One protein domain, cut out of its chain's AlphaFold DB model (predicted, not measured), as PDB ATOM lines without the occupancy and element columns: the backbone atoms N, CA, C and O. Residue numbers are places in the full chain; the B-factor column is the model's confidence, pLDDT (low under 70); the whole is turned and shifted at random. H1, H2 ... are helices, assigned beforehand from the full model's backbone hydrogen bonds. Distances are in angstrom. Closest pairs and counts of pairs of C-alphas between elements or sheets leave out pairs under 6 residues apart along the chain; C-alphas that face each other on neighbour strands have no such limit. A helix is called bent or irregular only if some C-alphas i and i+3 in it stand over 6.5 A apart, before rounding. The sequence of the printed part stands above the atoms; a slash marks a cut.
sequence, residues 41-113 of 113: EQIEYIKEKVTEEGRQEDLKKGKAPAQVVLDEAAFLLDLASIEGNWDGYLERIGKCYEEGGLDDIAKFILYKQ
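Overview. This is residues 41 to 113 of the 113 residues of an uncharacterized protein of Medicago truncatula (UniProt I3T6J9). This is a flat slab of helices: H3, H4 and H5 lie side by side, each running opposite to the one before, with H4 between H3 and H5. The short helices H1 and H2 cover the other side of the long H3, meeting near a corner, with H1 toward the later part of H3 and H2 at its beginning. The printed part has 73 residues with five named helices, H1 to H5 in chain order, and no named strand; the class is all helix. It is compact, with a radius of gyration of the C-alphas of 12.4 A, and spans 40 by 28 by 13 A.

Arrangement. H1, residues 41 to 49, and H2, residues 52 to 60, are close but not clearly touching; their closest C-alphas, of Glu 48 and Gly 54, are 5.9 A apart, and their lines are about perpendicular at 77 degrees. H3, residues 65 to 83, is the hub, touching three other helices. With residues 72 to 79 alone it touches H1, opposite ways at a steep tilt of 41 degrees; the closest C-alphas, of Ile 46 and Phe 75, are 6.1 A apart. With residues 65 to 72 alone it touches H2 in a helical hairpin, opposite ways at a tilt of 38 degrees, only just steep; the closest C-alphas, of Arg 55 and Val 68, are 6.4 A apart. H3 and H4, residues 87 to 99, touch as a hairpin at a shallow tilt of 12 degrees, opposite ways, with the closest C-alphas, of Ala 73 and Ile 93, 5.1 A apart. H4 and H5, residues 103 to 109, form another hairpin and touch at a shallow tilt of 7 degrees, opposite ways; the closest C-alphas, of Gly 94 and Ala 106, are 4.2 A apart. The helix packing is part aligned, part crossed: two of the four touching pairs are at a shallow tilt. H3 and H5 are apart, and H1 and H2 are each apart from H4 and H5. Every O i to N i+4 pair is within hydrogen-bond range in H1, H2, H3 and H5, and 7 of 9 are in H4.

Along the chain. H1 begins at C-alpha 41, (-19.079, -94.953, 121.317), and measures 12.4 A from first to last C-alpha; H2 measures 12.3 A. H3, the longest, runs 27.0 A from C-alpha 65 at (-4.843, -76.184, 133.209) to C-alpha 83. H4 measures 19.5 A and is irregular: C-alphas 88 and 91 are 7.4 A apart. H5 measures 9.9 A and ends at C-alpha 109, (-13.970, -86.641, 148.812).

Size, cuts and confidence. The two C-alphas farthest apart, those of Lys 61 and Gln 113, are 40.3 A apart. The printed part has no cut, and the four links between its helices are tight. It ends at Gln 113, the chain's last residue. The mean pLDDT of the printed part is 91.8, and residue 113 alone is under 70.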
ATOM      1  N   GLU A  41     -20.026 -95.975 121.799       85.38
ATOM      2  CA  GLU A  41     -19.079 -94.953 121.317       85.38
ATOM      3  C   GLU A  41     -18.975 -93.739 122.254       85.38
ATOM      4  O   GLU A  41     -17.903 -93.159 122.409       85.38
ATOM      5  N   GLN A  42     -20.075 -93.355 122.912       83.25
ATOM      6  CA  GLN A  42     -20.071 -92.220 123.842       83.25
ATOM      7  C   GLN A  42     -19.294 -92.525 125.129       83.25
ATOM      8  O   GLN A  42     -18.631 -91.641 125.669       83.25
ATOM      9  N   ILE A  43     -19.340 -93.774 125.607       84.38
ATOM     10  CA  ILE A  43     -18.542 -94.208 126.760       84.38
ATOM     11  C   ILE A  43     -17.060 -94.198 126.383       84.38
ATOM     12  O   ILE A  43     -16.236 -93.692 127.144       84.38
ATOM     13  N   GLU A  44     -16.717 -94.725 125.206       86.88
ATOM     14  CA  GLU A  44     -15.331 -94.758 124.730       86.88
ATOM     15  C   GLU A  44     -14.750 -93.350 124.551       86.88
ATOM     16  O   GLU A  44     -13.613 -93.108 124.949       86.88
ATOM     17  N   TYR A  45     -15.548 -92.384 124.083       87.19
ATOM     18  CA  TYR A  45     -15.138 -90.978 124.042       87.19
ATOM     19  C   TYR A  45     -14.784 -90.419 125.431       87.19
ATOM     20  O   TYR A  45     -13.764 -89.747 125.588       87.19
ATOM     21  N   ILE A  46     -15.593 -90.698 126.460       86.19
ATOM     22  CA  ILE A  46     -15.284 -90.255 127.831       86.19
ATOM     23  C   ILE A  46     -14.014 -90.938 128.353       86.19
ATOM     24  O   ILE A  46     -13.172 -90.273 128.959       86.19
ATOM     25  N   LYS A  47     -13.838 -92.238 128.083       87.88
ATOM     26  CA  LYS A  47     -12.610 -92.968 128.439       87.88
ATOM     27  C   LYS A  47     -11.371 -92.376 127.770       87.88
ATOM     28  O   LYS A  47     -10.337 -92.265 128.419       87.88
ATOM     29  N   GLU A  48     -11.473 -91.960 126.510       89.25
ATOM     30  CA  GLU A  48     -10.395 -91.259 125.806       89.25
ATOM     31  C   GLU A  48     -10.101 -89.899 126.455       89.25
ATOM     32  O   GLU A  48      -8.945 -89.522 126.647       89.25
ATOM     33  N   LYS A  49     -11.139 -89.164 126.869       88.12
ATOM     34  CA  LYS A  49     -10.969 -87.848 127.495       88.12
ATOM     35  C   LYS A  49     -10.273 -87.882 128.852       88.12
ATOM     36  O   LYS A  49      -9.627 -86.897 129.204       88.12
ATOM     37  N   VAL A  50     -10.343 -88.995 129.580       87.38
ATOM     38  CA  VAL A  50      -9.593 -89.175 130.833       87.38
ATOM     39  C   VAL A  50      -8.165 -89.692 130.622       87.38
ATOM     40  O   VAL A  50      -7.479 -89.947 131.611       87.38
ATOM     41  N   THR A  51      -7.666 -89.875 129.396       87.88
ATOM     42  CA  THR A  51      -6.248 -90.221 129.187       87.88
ATOM     43  C   THR A  51      -5.350 -88.985 129.181       87.88
ATOM     44  O   THR A  51      -5.805 -87.843 129.080       87.88
ATOM     45  N   GLU A  52      -4.036 -89.205 129.272       84.06
ATOM     46  CA  GLU A  52      -3.059 -88.120 129.171       84.06
ATOM     47  C   GLU A  52      -3.098 -87.460 127.785       84.06
ATOM     48  O   GLU A  52      -3.017 -86.241 127.674       84.06
ATOM     49  N   GLU A  53      -3.304 -88.233 126.717       83.38
ATOM     50  CA  GLU A  53      -3.470 -87.696 125.366       83.38
ATOM     51  C   GLU A  53      -4.696 -86.777 125.273       83.38
ATOM     52  O   GLU A  53      -4.597 -85.683 124.704       83.38
ATOM     53  N   GLY A  54      -5.816 -87.177 125.888       83.81
ATOM     54  CA  GLY A  54      -7.029 -86.365 125.990       83.81
ATOM     55  C   GLY A  54      -6.789 -85.039 126.718       83.81
ATOM     56  O   GLY A  54      -7.168 -83.978 126.210       83.81
ATOM     57  N   ARG A  55      -6.074 -85.077 127.852       86.94
ATOM     58  CA  ARG A  55      -5.654 -83.876 128.600       86.94
ATOM     59  C   ARG A  55      -4.783 -82.949 127.748       86.94
ATOM     60  O   ARG A  55      -5.028 -81.744 127.684       86.94
ATOM     61  N   GLN A  56      -3.774 -83.497 127.067       83.31
ATOM     62  CA  GLN A  56      -2.863 -82.722 126.217       83.31
ATOM     63  C   GLN A  56      -3.583 -82.090 125.021       83.31
ATOM     64  O   GLN A  56      -3.239 -80.980 124.607       83.31
ATOM     65  N   GLU A  57      -4.587 -82.761 124.454       88.94
ATOM     66  CA  GLU A  57      -5.426 -82.188 123.399       88.94
ATOM     67  C   GLU A  57      -6.194 -80.956 123.894       88.94
ATOM     68  O   GLU A  57      -6.205 -79.917 123.229       88.94
ATOM     69  N   ASP A  58      -6.806 -81.048 125.068       87.56
ATOM     70  CA  ASP A  58      -7.583 -79.957 125.647       87.56
ATOM     71  C   ASP A  58      -6.704 -78.751 126.022       87.56
ATOM     72  O   ASP A  58      -7.087 -77.602 125.778       87.56
ATOM     73  N   LEU A  59      -5.478 -78.995 126.498       86.19
ATOM     74  CA  LEU A  59      -4.464 -77.952 126.688       86.19
ATOM     75  C   LEU A  59      -4.067 -77.287 125.361       86.19
ATOM     76  O   LEU A  59      -4.011 -76.060 125.275       86.19
ATOM     77  N   LYS A  60      -3.847 -78.067 124.290       90.19
ATOM     78  CA  LYS A  60      -3.547 -77.532 122.944       90.19
ATOM     79  C   LYS A  60      -4.690 -76.691 122.377       90.19
ATOM     80  O   LYS A  60      -4.436 -75.754 121.625       90.19
ATOM     81  N   LYS A  61      -5.936 -77.000 122.748       92.00
ATOM     82  CA  LYS A  61      -7.130 -76.206 122.410       92.00
ATOM     83  C   LYS A  61      -7.229 -74.892 123.202       92.00
ATOM     84  O   LYS A  61      -8.138 -74.109 122.947       92.00
ATOM     85  N   GLY A  62      -6.296 -74.630 124.120       92.19
ATOM     86  CA  GLY A  62      -6.203 -73.383 124.876       92.19
ATOM     87  C   GLY A  62      -7.031 -73.359 126.160       92.19
ATOM     88  O   GLY A  62      -7.242 -72.280 126.713       92.19
ATOM     89  N   LYS A  63      -7.508 -74.515 126.649       93.50
ATOM     90  CA  LYS A  63      -8.149 -74.579 127.968       93.50
ATOM     91  C   LYS A  63      -7.127 -74.280 129.067       93.50
ATOM     92  O   LYS A  63      -5.963 -74.676 128.978       93.50
ATOM     93  N   ALA A  64      -7.566 -73.603 130.125       94.38
ATOM     94  CA  ALA A  64      -6.726 -73.374 131.296       94.38
ATOM     95  C   ALA A  64      -6.416 -74.712 132.002       94.38
ATOM     96  O   ALA A  64      -7.322 -75.538 132.111       94.38
ATOM     97  N   PRO A  65      -5.204 -74.923 132.551       92.88
ATOM     98  CA  PRO A  65      -4.843 -76.184 133.209       92.88
ATOM     99  C   PRO A  65      -5.820 -76.612 134.311       92.88
ATOM    100  O   PRO A  65      -6.245 -77.762 134.334       92.88
ATOM    101  N   ALA A  66      -6.258 -75.667 135.150       93.38
ATOM    102  CA  ALA A  66      -7.253 -75.918 136.194       93.38
ATOM    103  C   ALA A  66      -8.607 -76.380 135.622       93.38
ATOM    104  O   ALA A  66      -9.284 -77.210 136.213       93.38
ATOM    105  N   GLN A  67      -9.006 -75.883 134.447       93.19
ATOM    106  CA  GLN A  67     -10.238 -76.328 133.799       93.19
ATOM    107  C   GLN A  67     -10.096 -77.750 133.242       93.19
ATOM    108  O   GLN A  67     -11.029 -78.532 133.365       93.19
ATOM    109  N   VAL A  68      -8.939 -78.103 132.670       94.56
ATOM    110  CA  VAL A  68      -8.692 -79.453 132.130       94.56
ATOM    111  C   VAL A  68      -8.810 -80.515 133.223       94.56
ATOM    112  O   VAL A  68      -9.477 -81.525 133.017       94.56
ATOM    113  N   VAL A  69      -8.222 -80.274 134.398       95.25
ATOM    114  CA  VAL A  69      -8.294 -81.231 135.518       95.25
ATOM    115  C   VAL A  69      -9.702 -81.324 136.114       95.25
ATOM    116  O   VAL A  69     -10.139 -82.405 136.496       95.25
ATOM    117  N   LEU A  70     -10.466 -80.227 136.140       95.75
ATOM    118  CA  LEU A  70     -11.859 -80.258 136.599       95.75
ATOM    119  C   LEU A  70     -12.798 -80.939 135.591       95.75
ATOM    120  O   LEU A  70     -13.696 -81.673 136.004       95.75
ATOM    121  N   ASP A  71     -12.578 -80.746 134.288       94.38
ATOM    122  CA  ASP A  71     -13.300 -81.469 133.233       94.38
ATOM    123  C   ASP A  71     -13.045 -82.983 133.359       94.38
ATOM    124  O   ASP A  71     -13.970 -83.790 133.277       94.38
ATOM    125  N   GLU A  72     -11.806 -83.387 133.639       94.62
ATOM    126  CA  GLU A  72     -11.487 -84.787 133.908       94.62
ATOM    127  C   GLU A  72     -12.161 -85.327 135.166       94.62
ATOM    128  O   GLU A  72     -12.673 -86.445 135.135       94.62
ATOM    129  N   ALA A  73     -12.208 -84.556 136.257       95.81
ATOM    130  CA  ALA A  73     -12.949 -84.960 137.450       95.81
ATOM    131  C   ALA A  73     -14.416 -85.275 137.107       95.81
ATOM    132  O   ALA A  73     -14.949 -86.284 137.569       95.81
ATOM    133  N   ALA A  74     -15.047 -84.461 136.251       94.62
ATOM    134  CA  ALA A  74     -16.410 -84.703 135.782       94.62
ATOM    135  C   ALA A  74     -16.527 -86.010 134.977       94.62
ATOM    136  O   ALA A  74     -17.425 -86.808 135.243       94.62
ATOM    137  N   PHE A  75     -15.590 -86.277 134.063       94.44
ATOM    138  CA  PHE A  75     -15.562 -87.533 133.308       94.44
ATOM    139  C   PHE A  75     -15.338 -88.763 134.200       94.44
ATOM    140  O   PHE A  75     -15.970 -89.799 133.997       94.44
ATOM    141  N   LEU A  76     -14.479 -88.660 135.216       95.19
ATOM    142  CA  LEU A  76     -14.242 -89.738 136.178       95.19
ATOM    143  C   LEU A  76     -15.487 -90.043 137.019       95.19
ATOM    144  O   LEU A  76     -15.756 -91.210 137.287       95.19
ATOM    145  N   LEU A  77     -16.266 -89.025 137.402       94.88
ATOM    146  CA  LEU A  77     -17.547 -89.220 138.091       94.88
ATOM    147  C   LEU A  77     -18.559 -89.964 137.206       94.88
ATOM    148  O   LEU A  77     -19.262 -90.854 137.686       94.88
ATOM    149  N   ASP A  78     -18.614 -89.638 135.914       94.00
ATOM    150  CA  ASP A  78     -19.487 -90.325 134.956       94.00
ATOM    151  C   ASP A  78     -19.080 -91.795 134.774       94.00
ATOM    152  O   ASP A  78     -19.937 -92.682 134.830       94.00
ATOM    153  N   LEU A  79     -17.778 -92.075 134.642       93.12
ATOM    154  CA  LEU A  79     -17.255 -93.444 134.556       93.12
ATOM    155  C   LEU A  79     -17.522 -94.246 135.832       93.12
ATOM    156  O   LEU A  79     -18.021 -95.369 135.749       93.12
ATOM    157  N   ALA A  80     -17.275 -93.661 137.006       93.06
ATOM    158  CA  ALA A  80     -17.567 -94.294 138.290       93.06
ATOM    159  C   ALA A  80     -19.058 -94.657 138.417       93.06
ATOM    160  O   ALA A  80     -19.399 -95.748 138.883       93.06
ATOM    161  N   SER A  81     -19.950 -93.783 137.936       91.19
ATOM    162  CA  SER A  81     -21.390 -94.049 137.901       91.19
ATOM    163  C   SER A  81     -21.772 -95.172 136.934       91.19
ATOM    164  O   SER A  81     -22.719 -95.904 137.221       91.19
ATOM    165  N   ILE A  82     -21.091 -95.303 135.792       90.62
ATOM    166  CA  ILE A  82     -21.338 -96.383 134.823       90.62
ATOM    167  C   ILE A  82     -20.859 -97.726 135.369       90.62
ATOM    168  O   ILE A  82     -21.572 -98.725 135.269       90.62
ATOM    169  N   GLU A  83     -19.653 -97.755 135.931       89.94
ATOM    170  CA  GLU A  83     -19.027 -98.977 136.440       89.94
ATOM    171  C   GLU A  83     -19.599 -99.407 137.795       89.94
ATOM    172  O   GLU A  83     -19.410-100.548 138.216       89.94
ATOM    173  N   GLY A  84     -20.304 -98.506 138.487       88.38
ATOM    174  CA  GLY A  84     -20.823 -98.744 139.832       88.38
ATOM    175  C   GLY A  84     -19.719 -98.860 140.887       88.38
ATOM    176  O   GLY A  84     -19.962 -99.395 141.968       88.38
ATOM    177  N   ASN A  85     -18.512 -98.377 140.580       91.62
ATOM    178  CA  ASN A  85     -17.346 -98.408 141.454       91.62
ATOM    179  C   ASN A  85     -16.894 -96.977 141.745       91.62
ATOM    180  O   ASN A  85     -16.174 -96.381 140.955       91.62
ATOM    181  N   TRP A  86     -17.310 -96.429 142.883       91.38
ATOM    182  CA  TRP A  86     -16.908 -95.086 143.305       91.38
ATOM    183  C   TRP A  86     -15.534 -95.078 143.967       91.38
ATOM    184  O   TRP A  86     -14.695 -94.239 143.641       91.38
ATOM    185  N   ASP A  87     -15.285 -96.048 144.847       93.19
ATOM    186  CA  ASP A  87     -14.075 -96.112 145.670       93.19
ATOM    187  C   ASP A  87     -12.797 -96.156 144.826       93.19
ATOM    188  O   ASP A  87     -11.808 -95.508 145.167       93.19
ATOM    189  N   GLY A  88     -12.831 -96.854 143.683       93.88
ATOM    190  CA  GLY A  88     -11.703 -96.929 142.751       93.88
ATOM    191  C   GLY A  88     -11.319 -95.597 142.096       93.88
ATOM    192  O   GLY A  88     -10.215 -95.479 141.568       93.88
ATOM    193  N   TYR A  89     -12.198 -94.595 142.141       95.06
ATOM    194  CA  TYR A  89     -11.999 -93.296 141.497       95.06
ATOM    195  C   TYR A  89     -11.742 -92.156 142.491       95.06
ATOM    196  O   TYR A  89     -11.205 -91.126 142.080       95.06
ATOM    197  N   LEU A  90     -12.069 -92.322 143.781       94.88
ATOM    198  CA  LEU A  90     -11.996 -91.254 144.793       94.88
ATOM    199  C   LEU A  90     -10.620 -90.582 144.859       94.88
ATOM    200  O   LEU A  90     -10.549 -89.355 144.873       94.88
ATOM    201  N   GLU A  91      -9.532 -91.360 144.851       95.69
ATOM    202  CA  GLU A  91      -8.165 -90.817 144.911       95.69
ATOM    203  C   GLU A  91      -7.854 -89.907 143.720       95.69
ATOM    204  O   GLU A  91      -7.346 -88.796 143.881       95.69
ATOM    205  N   ARG A  92      -8.210 -90.353 142.511       95.56
ATOM    206  CA  ARG A  92      -7.953 -89.606 141.279       95.56
ATOM    207  C   ARG A  92      -8.841 -88.370 141.172       95.56
ATOM    208  O   ARG A  92      -8.351 -87.308 140.800       95.56
ATOM    209  N   ILE A  93     -10.119 -88.492 141.532       96.44
ATOM    210  CA  ILE A  93     -11.064 -87.370 141.564       96.44
ATOM    211  C   ILE A  93     -10.599 -86.320 142.580       96.44
ATOM    212  O   ILE A  93     -10.534 -85.139 142.248       96.44
ATOM    213  N   GLY A  94     -10.220 -86.738 143.792       96.81
ATOM    214  CA  GLY A  94      -9.703 -85.843 144.828       96.81
ATOM    215  C   GLY A  94      -8.481 -85.060 144.350       96.81
ATOM    216  O   GLY A  94      -8.455 -83.837 144.471       96.81
ATOM    217  N   LYS A  95      -7.524 -85.739 143.706       96.69
ATOM    218  CA  LYS A  95      -6.352 -85.094 143.100       96.69
ATOM    219  C   LYS A  95      -6.728 -84.066 142.026       96.69
ATOM    220  O   LYS A  95      -6.145 -82.989 141.988       96.69
ATOM    221  N   CYS A  96      -7.711 -84.363 141.176       97.00
ATOM    222  CA  CYS A  96      -8.177 -83.412 140.162       97.00
ATOM    223  C   CYS A  96      -8.771 -82.141 140.793       97.00
ATOM    224  O   CYS A  96      -8.525 -81.038 140.309       97.00
ATOM    225  N   TYR A  97      -9.525 -82.277 141.889       97.75
ATOM    226  CA  TYR A  97     -10.046 -81.125 142.628       97.75
ATOM    227  C   TYR A  97      -8.939 -80.317 143.316       97.75
ATOM    228  O   TYR A  97      -9.002 -79.092 143.288       97.75
ATOM    229  N   GLU A  98      -7.916 -80.967 143.874       97.06
ATOM    230  CA  GLU A  98      -6.736 -80.294 144.441       97.06
ATOM    231  C   GLU A  98      -5.969 -79.505 143.364       97.06
ATOM    232  O   GLU A  98      -5.761 -78.301 143.506       97.06
ATOM    233  N   GLU A  99      -5.642 -80.134 142.229       95.88
ATOM    234  CA  GLU A  99      -4.981 -79.474 141.087       95.88
ATOM    235  C   GLU A  99      -5.841 -78.349 140.478       95.88
ATOM    236  O   GLU A  99      -5.315 -77.368 139.946       95.88
ATOM    237  N   GLY A 100      -7.167 -78.468 140.581       95.81
ATOM    238  CA  GLY A 100      -8.136 -77.442 140.198       95.81
ATOM    239  C   GLY A 100      -8.270 -76.285 141.196       95.81
ATOM    240  O   GLY A 100      -9.019 -75.347 140.923       95.81
ATOM    241  N   GLY A 101      -7.571 -76.327 142.338       96.00
ATOM    242  CA  GLY A 101      -7.616 -75.302 143.387       96.00
ATOM    243  C   GLY A 101      -8.833 -75.391 144.315       96.00
ATOM    244  O   GLY A 101      -9.223 -74.394 144.920       96.00
ATOM    245  N   LEU A 102      -9.468 -76.563 144.402       96.88
ATOM    246  CA  LEU A 102     -10.623 -76.857 145.252       96.88
ATOM    247  C   LEU A 102     -10.235 -77.823 146.386       96.88
ATOM    248  O   LEU A 102     -10.840 -78.885 146.556       96.88
ATOM    249  N   ASP A 103      -9.241 -77.438 147.190       96.56
ATOM    250  CA  ASP A 103      -8.656 -78.261 148.261       96.56
ATOM    251  C   ASP A 103      -9.683 -78.792 149.270       96.56
ATOM    252  O   ASP A 103      -9.582 -79.922 149.748       96.56
ATOM    253  N   ASP A 104     -10.690 -77.988 149.615       97.69
ATOM    254  CA  ASP A 104     -11.714 -78.391 150.582       97.69
ATOM    255  C   ASP A 104     -12.627 -79.489 150.022       97.69
ATOM    256  O   ASP A 104     -13.044 -80.386 150.758       97.69
ATOM    257  N   ILE A 105     -12.878 -79.474 148.709       96.75
ATOM    258  CA  ILE A 105     -13.621 -80.535 148.023       96.75
ATOM    259  C   ILE A 105     -12.767 -81.800 147.939       96.75
ATOM    260  O   ILE A 105     -13.264 -82.886 148.231       96.75
ATOM    261  N   ALA A 106     -11.475 -81.670 147.625       97.00
ATOM    262  CA  ALA A 106     -10.547 -82.798 147.625       97.00
ATOM    263  C   ALA A 106     -10.504 -83.495 148.998       97.00
ATOM    264  O   ALA A 106     -10.672 -84.711 149.085       97.00
ATOM    265  N   LYS A 107     -10.378 -82.725 150.088       96.81
ATOM    266  CA  LYS A 107     -10.417 -83.254 151.464       96.81
ATOM    267  C   LYS A 107     -11.739 -83.938 151.791       96.81
ATOM    268  O   LYS A 107     -11.726 -84.978 152.441       96.81
ATOM    269  N   PHE A 108     -12.863 -83.360 151.363       96.06
ATOM    270  CA  PHE A 108     -14.183 -83.951 151.573       96.06
ATOM    271  C   PHE A 108     -14.313 -85.310 150.873       96.06
ATOM    272  O   PHE A 108     -14.743 -86.274 151.497       96.06
ATOM    273  N   ILE A 109     -13.895 -85.405 149.608       93.06
ATOM    274  CA  ILE A 109     -13.970 -86.641 148.812       93.06
ATOM    275  C   ILE A 109     -13.073 -87.740 149.387       93.06
ATOM    276  O   ILE A 109     -13.454 -88.907 149.404       93.06
ATOM    277  N   LEU A 110     -11.883 -87.376 149.870       94.62
ATOM    278  CA  LEU A 110     -10.910 -88.319 150.429       94.62
ATOM    279  C   LEU A 110     -11.147 -88.638 151.910       94.62
ATOM    280  O   LEU A 110     -10.387 -89.409 152.502       94.62
ATOM    281  N   TYR A 111     -12.172 -88.049 152.526       93.88
ATOM    282  CA  TYR A 111     -12.478 -88.286 153.924       93.88
ATOM    283  C   TYR A 111     -12.912 -89.740 154.141       93.88
ATOM    284  O   TYR A 111     -13.902 -90.205 153.577       93.88
ATOM    285  N   LYS A 112     -12.179 -90.457 154.996       85.00
ATOM    286  CA  LYS A 112     -12.529 -91.805 155.458       85.00
ATOM    287  C   LYS A 112     -13.007 -91.701 156.906       85.00
ATOM    288  O   LYS A 112     -12.306 -91.110 157.728       85.00
ATOM    289  N   GLN A 113     -14.204 -92.222 157.176       66.25
ATOM    290  CA  GLN A 113     -14.793 -92.296 158.519       66.25
ATOM    291  C   GLN A 113     -14.119 -93.375 159.372       66.25
ATOM    292  O   GLN A 113     -13.743 -94.424 158.801       66.25
TER     293      GLN A 113